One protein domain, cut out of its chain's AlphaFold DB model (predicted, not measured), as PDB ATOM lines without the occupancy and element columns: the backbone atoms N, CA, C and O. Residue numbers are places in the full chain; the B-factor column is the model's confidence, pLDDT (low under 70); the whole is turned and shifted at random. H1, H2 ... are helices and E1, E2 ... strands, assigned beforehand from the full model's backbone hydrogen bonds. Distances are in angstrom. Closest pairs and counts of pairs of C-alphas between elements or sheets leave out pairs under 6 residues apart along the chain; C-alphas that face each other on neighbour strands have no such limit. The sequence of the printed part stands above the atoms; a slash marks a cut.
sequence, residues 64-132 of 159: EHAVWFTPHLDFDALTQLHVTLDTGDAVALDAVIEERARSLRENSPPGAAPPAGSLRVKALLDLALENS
ATOM      1  N   GLU A  64     -38.157  56.727  16.097       51.03
ATOM      2  CA  GLU A  64     -37.832  55.876  17.255       51.03
ATOM      3  C   GLU A  64     -38.328  54.430  17.108       51.03
ATOM      4  O   GLU A  64     -37.801  53.553  17.778       51.03
ATOM      5  N   HIS A  65     -39.287  54.144  16.226       55.12
ATOM      6  CA  HIS A  65     -39.704  52.774  15.894       55.12
ATOM      7  C   HIS A  65     -39.609  52.524  14.393       55.12
ATOM      8  O   HIS A  65     -40.594  52.233  13.715       55.12
ATOM      9  N   ALA A  66     -38.402  52.701  13.862       60.38
ATOM     10  CA  ALA A  66     -38.141  52.605  12.439       60.38
ATOM     11  C   ALA A  66     -36.954  51.701  12.122       60.38
ATOM     12  O   ALA A  66     -36.052  51.465  12.931       60.38
ATOM     13  N   VAL A  67     -36.976  51.238  10.878       68.50
ATOM     14  CA  VAL A  67     -35.872  50.571  10.205       68.50
ATOM     15  C   VAL A  67     -35.231  51.601   9.282       68.50
ATOM     16  O   VAL A  67     -35.906  52.147   8.408       68.50
ATOM     17  N   TRP A  68     -33.939  51.866   9.446       68.75
ATOM     18  CA  TRP A  68     -33.200  52.717   8.518       68.75
ATOM     19  C   TRP A  68     -31.881  52.098   8.091       68.75
ATOM     20  O   TRP A  68     -31.289  51.260   8.768       68.75
ATOM     21  N   PHE A  69     -31.441  52.541   6.920       70.38
ATOM     22  CA  PHE A  69     -30.259  52.055   6.240       70.38
ATOM     23  C   PHE A  69     -29.263  53.207   6.115       70.38
ATOM     24  O   PHE A  69     -29.598  54.255   5.561       70.38
ATOM     25  N   THR A  70     -28.048  53.022   6.616       69.19
ATOM     26  CA  THR A  70     -26.933  53.971   6.487       69.19
ATOM     27  C   THR A  70     -25.777  53.309   5.740       69.19
ATOM     28  O   THR A  70     -25.585  52.103   5.865       69.19
ATOM     29  N   PRO A  71     -24.987  54.036   4.937       70.19
ATOM     30  CA  PRO A  71     -23.761  53.478   4.366       70.19
ATOM     31  C   PRO A  71     -22.794  53.035   5.471       70.19
ATOM     32  O   PRO A  71     -22.663  53.714   6.491       70.19
ATOM     33  N   HIS A  72     -22.106  51.912   5.279       73.62
ATOM     34  CA  HIS A  72     -21.061  51.480   6.201       73.62
ATOM     35  C   HIS A  72     -19.829  52.379   6.049       73.62
ATOM     36  O   HIS A  72     -19.276  52.493   4.960       73.62
ATOM     37  N   LEU A  73     -19.367  52.978   7.151       71.75
ATOM     38  CA  LEU A  73     -18.302  53.991   7.120       71.75
ATOM     39  C   LEU A  73     -16.955  53.455   6.607       71.75
ATOM     40  O   LEU A  73     -16.224  54.185   5.949       71.75
ATOM     41  N   ASP A  74     -16.651  52.185   6.880       74.94
ATOM     42  CA  ASP A  74     -15.382  51.563   6.468       74.94
ATOM     43  C   ASP A  74     -15.460  50.746   5.164       74.94
ATOM     44  O   ASP A  74     -14.432  50.284   4.668       74.94
ATOM     45  N   PHE A  75     -16.660  50.514   4.618       70.88
ATOM     46  CA  PHE A  75     -16.856  49.599   3.488       70.88
ATOM     47  C   PHE A  75     -17.940  50.117   2.537       70.88
ATOM     48  O   PHE A  75     -19.127  49.897   2.762       70.88
ATOM     49  N   ASP A  76     -17.525  50.708   1.417       72.19
ATOM     50  CA  ASP A  76     -18.412  51.362   0.436       72.19
ATOM     51  C   ASP A  76     -19.502  50.455  -0.168       72.19
ATOM     52  O   ASP A  76     -20.507  50.938  -0.689       72.19
ATOM     53  N   ALA A  77     -19.316  49.133  -0.119       77.12
ATOM     54  CA  ALA A  77     -20.274  48.155  -0.635       77.12
ATOM     55  C   ALA A  77     -21.295  47.673   0.410       77.12
ATOM     56  O   ALA A  77     -22.167  46.867   0.079       77.12
ATOM     57  N   LEU A  78     -21.172  48.104   1.670       68.62
ATOM     58  CA  LEU A  78     -22.012  47.640   2.766       68.62
ATOM     59  C   LEU A  78     -22.963  48.734   3.245       68.62
ATOM     60  O   LEU A  78     -22.632  49.917   3.299       68.62
ATOM     61  N   THR A  79     -24.142  48.294   3.666       66.31
ATOM     62  CA  THR A  79     -25.167  49.133   4.280       66.31
ATOM     63  C   THR A  79     -25.407  48.630   5.697       66.31
ATOM     64  O   THR A  79     -25.622  47.436   5.911       66.31
ATOM     65  N   GLN A  80     -25.361  49.530   6.669       68.31
ATOM     66  CA  GLN A  80     -25.732  49.287   8.053       68.31
ATOM     67  C   GLN A  80     -27.246  49.421   8.207       68.31
ATOM     68  O   GLN A  80     -27.850  50.393   7.759       68.31
ATOM     69  N   LEU A  81     -27.848  48.417   8.836       73.19
ATOM     70  CA  LEU A  81     -29.249  48.425   9.223       73.19
ATOM     71  C   LEU A  81     -29.349  48.807  10.693       73.19
ATOM     72  O   LEU A  81     -28.755  48.153  11.547       73.19
ATOM     73  N   HIS A  82     -30.150  49.820  10.981       72.19
ATOM     74  CA  HIS A  82     -30.530  50.175  12.335       72.19
ATOM     75  C   HIS A  82     -32.022  49.939  12.505       72.19
ATOM     76  O   HIS A  82     -32.828  50.353  11.671       72.19
ATOM     77  N   VAL A  83     -32.369  49.264  13.593       73.12
ATOM     78  CA  VAL A  83     -33.750  49.006  13.979       73.12
ATOM     79  C   VAL A  83     -33.904  49.471  15.412       73.12
ATOM     80  O   VAL A  83     -33.135  49.055  16.278       73.12
ATOM     81  N   THR A  84     -34.893  50.322  15.653       75.44
ATOM     82  CA  THR A  84     -35.298  50.671  17.013       75.44
ATOM     83  C   THR A  84     -36.684  50.092  17.256       75.44
ATOM     84  O   THR A  84     -37.588  50.255  16.442       75.44
ATOM     85  N   LEU A  85     -36.822  49.343  18.345       72.81
ATOM     86  CA  LEU A  85     -38.039  48.639  18.744       72.81
ATOM     87  C   LEU A  85     -38.422  49.099  20.147       72.81
ATOM     88  O   LEU A  85     -37.586  49.644  20.876       72.81
ATOM     89  N   ASP A  86     -39.673  48.887  20.536       77.44
ATOM     90  CA  ASP A  86     -40.027  49.022  21.941       77.44
ATOM     91  C   ASP A  86     -39.311  47.929  22.757       77.44
ATOM     92  O   ASP A  86     -38.741  46.968  22.232       77.44
ATOM     93  N   THR A  87     -39.289  48.087  24.079       73.88
ATOM     94  CA  THR A  87     -38.544  47.148  24.930       73.88
ATOM     95  C   THR A  87     -39.166  45.749  24.895       73.88
ATOM     96  O   THR A  87     -38.437  44.764  24.997       73.88
ATOM     97  N   GLY A  88     -40.492  45.656  24.745       74.12
ATOM     98  CA  GLY A  88     -41.200  44.384  24.654       74.12
ATOM     99  C   GLY A  88     -40.811  43.610  23.399       74.12
ATOM    100  O   GLY A  88     -40.343  42.473  23.513       74.12
ATOM    101  N   ASP A  89     -40.914  44.239  22.228       76.62
ATOM    102  CA  ASP A  89     -40.593  43.592  20.957       76.62
ATOM    103  C   ASP A  89     -39.093  43.332  20.823       76.62
ATOM    104  O   ASP A  89     -38.701  42.294  20.291       76.62
ATOM    105  N   ALA A  90     -38.232  44.205  21.361       78.69
ATOM    106  CA  ALA A  90     -36.789  43.968  21.389       78.69
ATOM    107  C   ALA A  90     -36.431  42.697  22.175       78.69
ATOM    108  O   ALA A  90     -35.636  41.879  21.707       78.69
ATOM    109  N   VAL A  91     -37.034  42.505  23.355       79.38
ATOM    110  CA  VAL A  91     -36.818  41.307  24.182       79.38
ATOM    111  C   VAL A  91     -37.381  40.065  23.496       79.38
ATOM    112  O   VAL A  91     -36.730  39.017  23.495       79.38
ATOM    113  N   ALA A  92     -38.564  40.170  22.889       82.12
ATOM    114  CA  ALA A  92     -39.168  39.067  22.154       82.12
ATOM    115  C   ALA A  92     -38.309  38.654  20.947       82.12
ATOM    116  O   ALA A  92     -38.030  37.468  20.766       82.12
ATOM    117  N   LEU A  93     -37.837  39.620  20.157       83.62
ATOM    118  CA  LEU A  93     -36.982  39.377  18.999       83.62
ATOM    119  C   LEU A  93     -35.641  38.754  19.404       83.62
ATOM    120  O   LEU A  93     -35.216  37.784  18.778       83.62
ATOM    121  N   ASP A  94     -34.995  39.254  20.461       85.69
ATOM    122  CA  ASP A  94     -33.733  38.686  20.946       85.69
ATOM    123  C   ASP A  94     -33.900  37.228  21.395       85.69
ATOM    124  O   ASP A  94     -33.093  36.371  21.032       85.69
ATOM    125  N   ALA A  95     -34.996  36.913  22.094       88.38
ATOM    126  CA  ALA A  95     -35.302  35.543  22.500       88.38
ATOM    127  C   ALA A  95     -35.471  34.603  21.293       88.38
ATOM    128  O   ALA A  95     -34.947  33.486  21.302       88.38
ATOM    129  N   VAL A  96     -36.153  35.053  20.234       89.88
ATOM    130  CA  VAL A  96     -36.333  34.269  19.000       89.88
ATOM    131  C   VAL A  96     -35.002  34.080  18.261       89.88
ATOM    132  O   VAL A  96     -34.710  32.974  17.797       89.88
ATOM    133  N   ILE A  97     -34.164  35.121  18.185       88.94
ATOM    134  CA  ILE A  97     -32.823  35.039  17.585       88.94
ATOM    135  C   ILE A  97     -31.953  34.041  18.351       88.94
ATOM    136  O   ILE A  97     -31.299  33.205  17.728       88.94
ATOM    137  N   GLU A  98     -31.940  34.101  19.682       91.62
ATOM    138  CA  GLU A  98     -31.145  33.203  20.523       91.62
ATOM    139  C   GLU A  98     -31.614  31.750  20.427       91.62
ATOM    140  O   GLU A  98     -30.792  30.836  20.331       91.62
ATOM    141  N   GLU A  99     -32.926  31.515  20.380       92.19
ATOM    142  CA  GLU A  99     -33.477  30.180  20.157       92.19
ATOM    143  C   GLU A  99     -33.033  29.615  18.802       92.19
ATOM    144  O   GLU A  99     -32.517  28.497  18.706       92.19
ATOM    145  N   ARG A 100     -33.147  30.420  17.741       88.88
ATOM    146  CA  ARG A 100     -32.745  30.015  16.393       88.88
ATOM    147  C   ARG A 100     -31.232  29.816  16.286       88.88
ATOM    148  O   ARG A 100     -30.787  28.846  15.674       88.88
ATOM    149  N   ALA A 101     -30.430  30.668  16.923       89.56
ATOM    150  CA  ALA A 101     -28.977  30.530  16.978       89.56
ATOM    151  C   ALA A 101     -28.547  29.264  17.739       89.56
ATOM    152  O   ALA A 101     -27.593  28.596  17.326       89.56
ATOM    153  N   ARG A 102     -29.262  28.900  18.813       89.81
ATOM    154  CA  ARG A 102     -29.049  27.644  19.545       89.81
ATOM    155  C   ARG A 102     -29.334  26.439  18.657       89.81
ATOM    156  O   ARG A 102     -28.465  25.580  18.526       89.81
ATOM    157  N   SER A 103     -30.472  26.437  17.966       89.44
ATOM    158  CA  SER A 103     -30.822  25.381  17.011       89.44
ATOM    159  C   SER A 103     -29.771  25.235  15.900       89.44
ATOM    160  O   SER A 103     -29.340  24.126  15.584       89.44
ATOM    161  N   LEU A 104     -29.270  26.344  15.343       88.50
ATOM    162  CA  LEU A 104     -28.194  26.314  14.344       88.50
ATOM    163  C   LEU A 104     -26.890  25.720  14.901       88.50
ATOM    164  O   LEU A 104     -26.179  25.016  14.182       88.50
ATOM    165  N   ARG A 105     -26.570  25.985  16.172       87.00
ATOM    166  CA  ARG A 105     -25.393  25.415  16.840       87.00
ATOM    167  C   ARG A 105     -25.530  23.911  17.048       87.00
ATOM    168  O   ARG A 105     -24.590  23.183  16.754       87.00
ATOM    169  N   GLU A 106     -26.673  23.458  17.549       88.56
ATOM    170  CA  GLU A 106     -26.944  22.040  17.821       88.56
ATOM    171  C   GLU A 106     -26.907  21.192  16.546       88.56
ATOM    172  O   GLU A 106     -26.463  20.049  16.571       88.56
ATOM    173  N   ASN A 107     -27.293  21.786  15.415       85.56
ATOM    174  CA  ASN A 107     -27.252  21.153  14.098       85.56
ATOM    175  C   ASN A 107     -25.928  21.380  13.339       85.56
ATOM    176  O   ASN A 107     -25.809  20.995  12.174       85.56
ATOM    177  N   SER A 108     -24.931  22.024  13.957       81.88
ATOM    178  CA  SER A 108     -23.628  22.250  13.323       81.88
ATOM    179  C   SER A 108     -22.748  20.993  13.387       81.88
ATOM    180  O   SER A 108     -22.767  20.278  14.391       81.88
ATOM    181  N   PRO A 109     -21.916  20.726  12.360       79.38
ATOM    182  CA  PRO A 109     -20.986  19.602  12.385       79.38
ATOM    183  C   PRO A 109     -20.019  19.674  13.581       79.38
ATOM    184  O   PRO A 109     -19.515  20.760  13.902       79.38
ATOM    185  N   PRO A 110     -19.699  18.535  14.221       73.88
ATOM    186  CA  PRO A 110     -18.744  18.503  15.322       73.88
ATOM    187  C   PRO A 110     -17.367  19.008  14.863       73.88
ATOM    188  O   PRO A 110     -16.845  18.583  13.835       73.88
ATOM    189  N   GLY A 111     -16.782  19.935  15.631       69.12
ATOM    190  CA  GLY A 111     -15.467  20.536  15.352       69.12
ATOM    191  C   GLY A 111     -15.482  21.812  14.500       69.12
ATOM    192  O   GLY A 111     -14.431  22.423  14.332       69.12
ATOM    193  N   ALA A 112     -16.647  22.251  14.012       67.69
ATOM    194  CA  ALA A 112     -16.785  23.436  13.156       67.69
ATOM    195  C   ALA A 112     -17.825  24.445  13.676       67.69
ATOM    196  O   ALA A 112     -18.420  25.177  12.886       67.69
ATOM    197  N   ALA A 113     -18.073  24.479  14.991       65.62
ATOM    198  CA  ALA A 113     -19.056  25.388  15.576       65.62
ATOM    199  C   ALA A 113     -18.669  26.850  15.273       65.62
ATOM    200  O   ALA A 113     -17.623  27.310  15.746       65.62
ATOM    201  N   PRO A 114     -19.478  27.592  14.492       74.69
ATOM    202  CA  PRO A 114     -19.173  28.976  14.172       74.69
ATOM    203  C   PRO A 114     -19.175  29.838  15.443       74.69
ATOM    204  O   PRO A 114     -19.843  29.490  16.426       74.69
ATOM    205  N   PRO A 115     -18.491  30.995  15.433       81.62
ATOM    206  CA  PRO A 115     -18.569  31.952  16.529       81.62
ATOM    207  C   PRO A 115     -20.023  32.299  16.867       81.62
ATOM    208  O   PRO A 115     -20.869  32.431  15.980       81.62
ATOM    209  N   ALA A 116     -20.317  32.496  18.156       78.56
ATOM    210  CA  ALA A 116     -21.675  32.779  18.627       78.56
ATOM    211  C   ALA A 116     -22.317  33.990  17.924       78.56
ATOM    212  O   ALA A 116     -23.484  33.928  17.547       78.56
ATOM    213  N   GLY A 117     -21.538  35.049  17.672       76.38
ATOM    214  CA  GLY A 117     -22.008  36.223  16.932       76.38
ATOM    215  C   GLY A 117     -22.422  35.900  15.493       76.38
ATOM    216  O   GLY A 117     -23.459  36.367  15.033       76.38
ATOM    217  N   SER A 118     -21.679  35.032  14.802       82.38
ATOM    218  CA  SER A 118     -22.010  34.604  13.435       82.38
ATOM    219  C   SER A 118     -23.316  33.808  13.382       82.38
ATOM    220  O   SER A 118     -24.087  33.953  12.437       82.38
ATOM    221  N   LEU A 119     -23.588  32.998  14.408       85.31
ATOM    222  CA  LEU A 119     -24.841  32.248  14.517       85.31
ATOM    223  C   LEU A 119     -26.040  33.161  14.784       85.31
ATOM    224  O   LEU A 119     -27.088  32.941  14.188       85.31
ATOM    225  N   ARG A 120     -25.884  34.204  15.612       82.94
ATOM    226  CA  ARG A 120     -26.938  35.213  15.840       82.94
ATOM    227  C   ARG A 120     -27.254  36.002  14.572       82.94
ATOM    228  O   ARG A 120     -28.421  36.176  14.244       82.94
ATOM    229  N   VAL A 121     -26.231  36.417  13.821       82.38
ATOM    230  CA  VAL A 121     -26.427  37.101  12.529       82.38
ATOM    231  C   VAL A 121     -27.133  36.186  11.530       82.38
ATOM    232  O   VAL A 121     -28.084  36.610  10.880       82.38
ATOM    233  N   LYS A 122     -26.716  34.918  11.437       83.31
ATOM    234  CA  LYS A 122     -27.380  33.939  10.571       83.31
ATOM    235  C   LYS A 122     -28.836  33.707  10.985       83.31
ATOM    236  O   LYS A 122     -29.705  33.715  10.127       83.31
ATOM    237  N   ALA A 123     -29.103  33.563  12.282       84.94
ATOM    238  CA  ALA A 123     -30.453  33.427  12.816       84.94
ATOM    239  C   ALA A 123     -31.340  34.629  12.461       84.94
ATOM    240  O   ALA A 123     -32.458  34.437  11.994       84.94
ATOM    241  N   LEU A 124     -30.833  35.854  12.625       84.00
ATOM    242  CA  LEU A 124     -31.552  37.068  12.239       84.00
ATOM    243  C   LEU A 124     -31.843  37.109  10.731       84.00
ATOM    244  O   LEU A 124     -32.953  37.456  10.341       84.00
ATOM    245  N   LEU A 125     -30.876  36.739   9.884       81.75
ATOM    246  CA  LEU A 125     -31.067  36.683   8.432       81.75
ATOM    247  C   LEU A 125     -32.096  35.624   8.024       81.75
ATOM    248  O   LEU A 125     -32.956  35.921   7.201       81.75
ATOM    249  N   ASP A 126     -32.035  34.425   8.606       83.38
ATOM    250  CA  ASP A 126     -33.010  33.360   8.348       83.38
ATOM    251  C   ASP A 126     -34.424  33.841   8.713       83.38
ATOM    252  O   ASP A 126     -35.338  33.744   7.897       83.38
ATOM    253  N   LEU A 127     -34.587  34.443   9.897       81.62
ATOM    254  CA  LEU A 127     -35.866  34.997  10.355       81.62
ATOM    255  C   LEU A 127     -36.360  36.126   9.445       81.62
ATOM    256  O   LEU A 127     -37.542  36.165   9.106       81.62
ATOM    257  N   ALA A 128     -35.471  37.031   9.033       78.31
ATOM    258  CA  ALA A 128     -35.809  38.119   8.127       78.31
ATOM    259  C   ALA A 128     -36.258  37.585   6.761       78.31
ATOM    260  O   ALA A 128     -37.268  38.039   6.240       78.31
ATOM    261  N   LEU A 129     -35.560  36.596   6.197       77.25
ATOM    262  CA  LEU A 129     -35.914  35.997   4.911       77.25
ATOM    263  C   LEU A 129     -37.238  35.231   4.982       77.25
ATOM    264  O   LEU A 129     -38.085  35.430   4.116       77.25
ATOM    265  N   GLU A 130     -37.443  34.422   6.025       77.69
ATOM    266  CA  GLU A 130     -38.680  33.654   6.246       77.69
ATOM    267  C   GLU A 130     -39.912  34.556   6.422       77.69
ATOM    268  O   GLU A 130     -41.008  34.187   5.998       77.69
ATOM    269  N   ASN A 131     -39.736  35.746   7.006       68.19
ATOM    270  CA  ASN A 131     -40.824  36.689   7.290       68.19
ATOM    271  C   ASN A 131     -40.884  37.882   6.321       68.19
ATOM    272  O   ASN A 131     -41.772  38.728   6.432       68.19
ATOM    273  N   SER A 132     -39.979  37.959   5.343       57.69
ATOM    274  CA  SER A 132     -39.990  39.011   4.326       57.69
ATOM    275  C   SER A 132     -40.811  38.602   3.106       57.69
ATOM    276  O   SER A 132     -40.675  37.510   2.555       57.69
TER     277      SER A 132
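What this domain is: This is residues 64 to 132 of the 159 residues of an uncharacterized protein of Dermacoccus nishinomiyaensis (UniProt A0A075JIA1). A two-stranded hairpin, E1 and E2, stands at one side of a loose model, and a long helix, H1, runs away from it; after H1 a loop folds the backbone back into a second helix, H2, which crosses the later part of H1 steeply. The hairpin is well away from H2, and residues 87 to 92 of H1 and residues 106 to 112 stick out from the rest. The printed part has 69 residues with two named strands and two named helices, in the order E1, E2, H1, H2; the sheet has the order E1 - E2 and is antiparallel, and the class is mixed, helices and strands. The whole is loose, with a radius of gyration of the C-alphas of 14.1 A and spans of 40 by 33 by 20 A.

Where its parts are: Strand E1 is residues 67 to 71, 13.8 A from first to last C-alpha, and begins at C-alpha 67 at (-35.872, 50.571, 10.205). Strand E2 is residues 79 to 83, 13.0 A long. Helix H1 is residues 87 to 106, 28.6 A long, from C-alpha 87 at (-38.544, 47.148, 24.930) to C-alpha 106 at (-26.944, 22.040, 17.821). Helix H2 is residues 116 to 131, 22.6 A long, and ends at C-alpha 131 at (-40.824, 36.689, 7.290).

How they stand to each other: E1 and E2 form a hairpin of antiparallel strands, with 154 degrees between their directions. The C-alphas of Val 67 and Val 83 face each other at 4.6 A. N 68 and O 82, 2.9 A apart, and N 80 and O 70, 2.7 A apart, are within hydrogen-bond range. A tight link of 3 residues joins E2 to H1. H1 touches H2 with residues 97 to 105 alone; the closest C-alphas of the two helices are those of Ala 101 and Leu 119, 5.1 A apart. Their lines stand at a steep tilt of 70.0 degrees, only just short of about perpendicular, and they run opposite ways. E1 is apart from H1 and from H2, and E2 is apart from H2. In both H1 and H2 every O i to N i+4 pair is within hydrogen-bond range.

The domain as a whole: The two C-alphas farthest apart are those of Glu 64 and Pro 110, 42.0 A. The printed part has no cut and no long link; the links E1 to E2, of 7 residues, and H1 to H2, of 9, are short. Mean pLDDT of the printed part is 77.3; 14 residues are under 70, namely 64 to 68, 70, 78 to 80, 111 to 113 and 131 to 132.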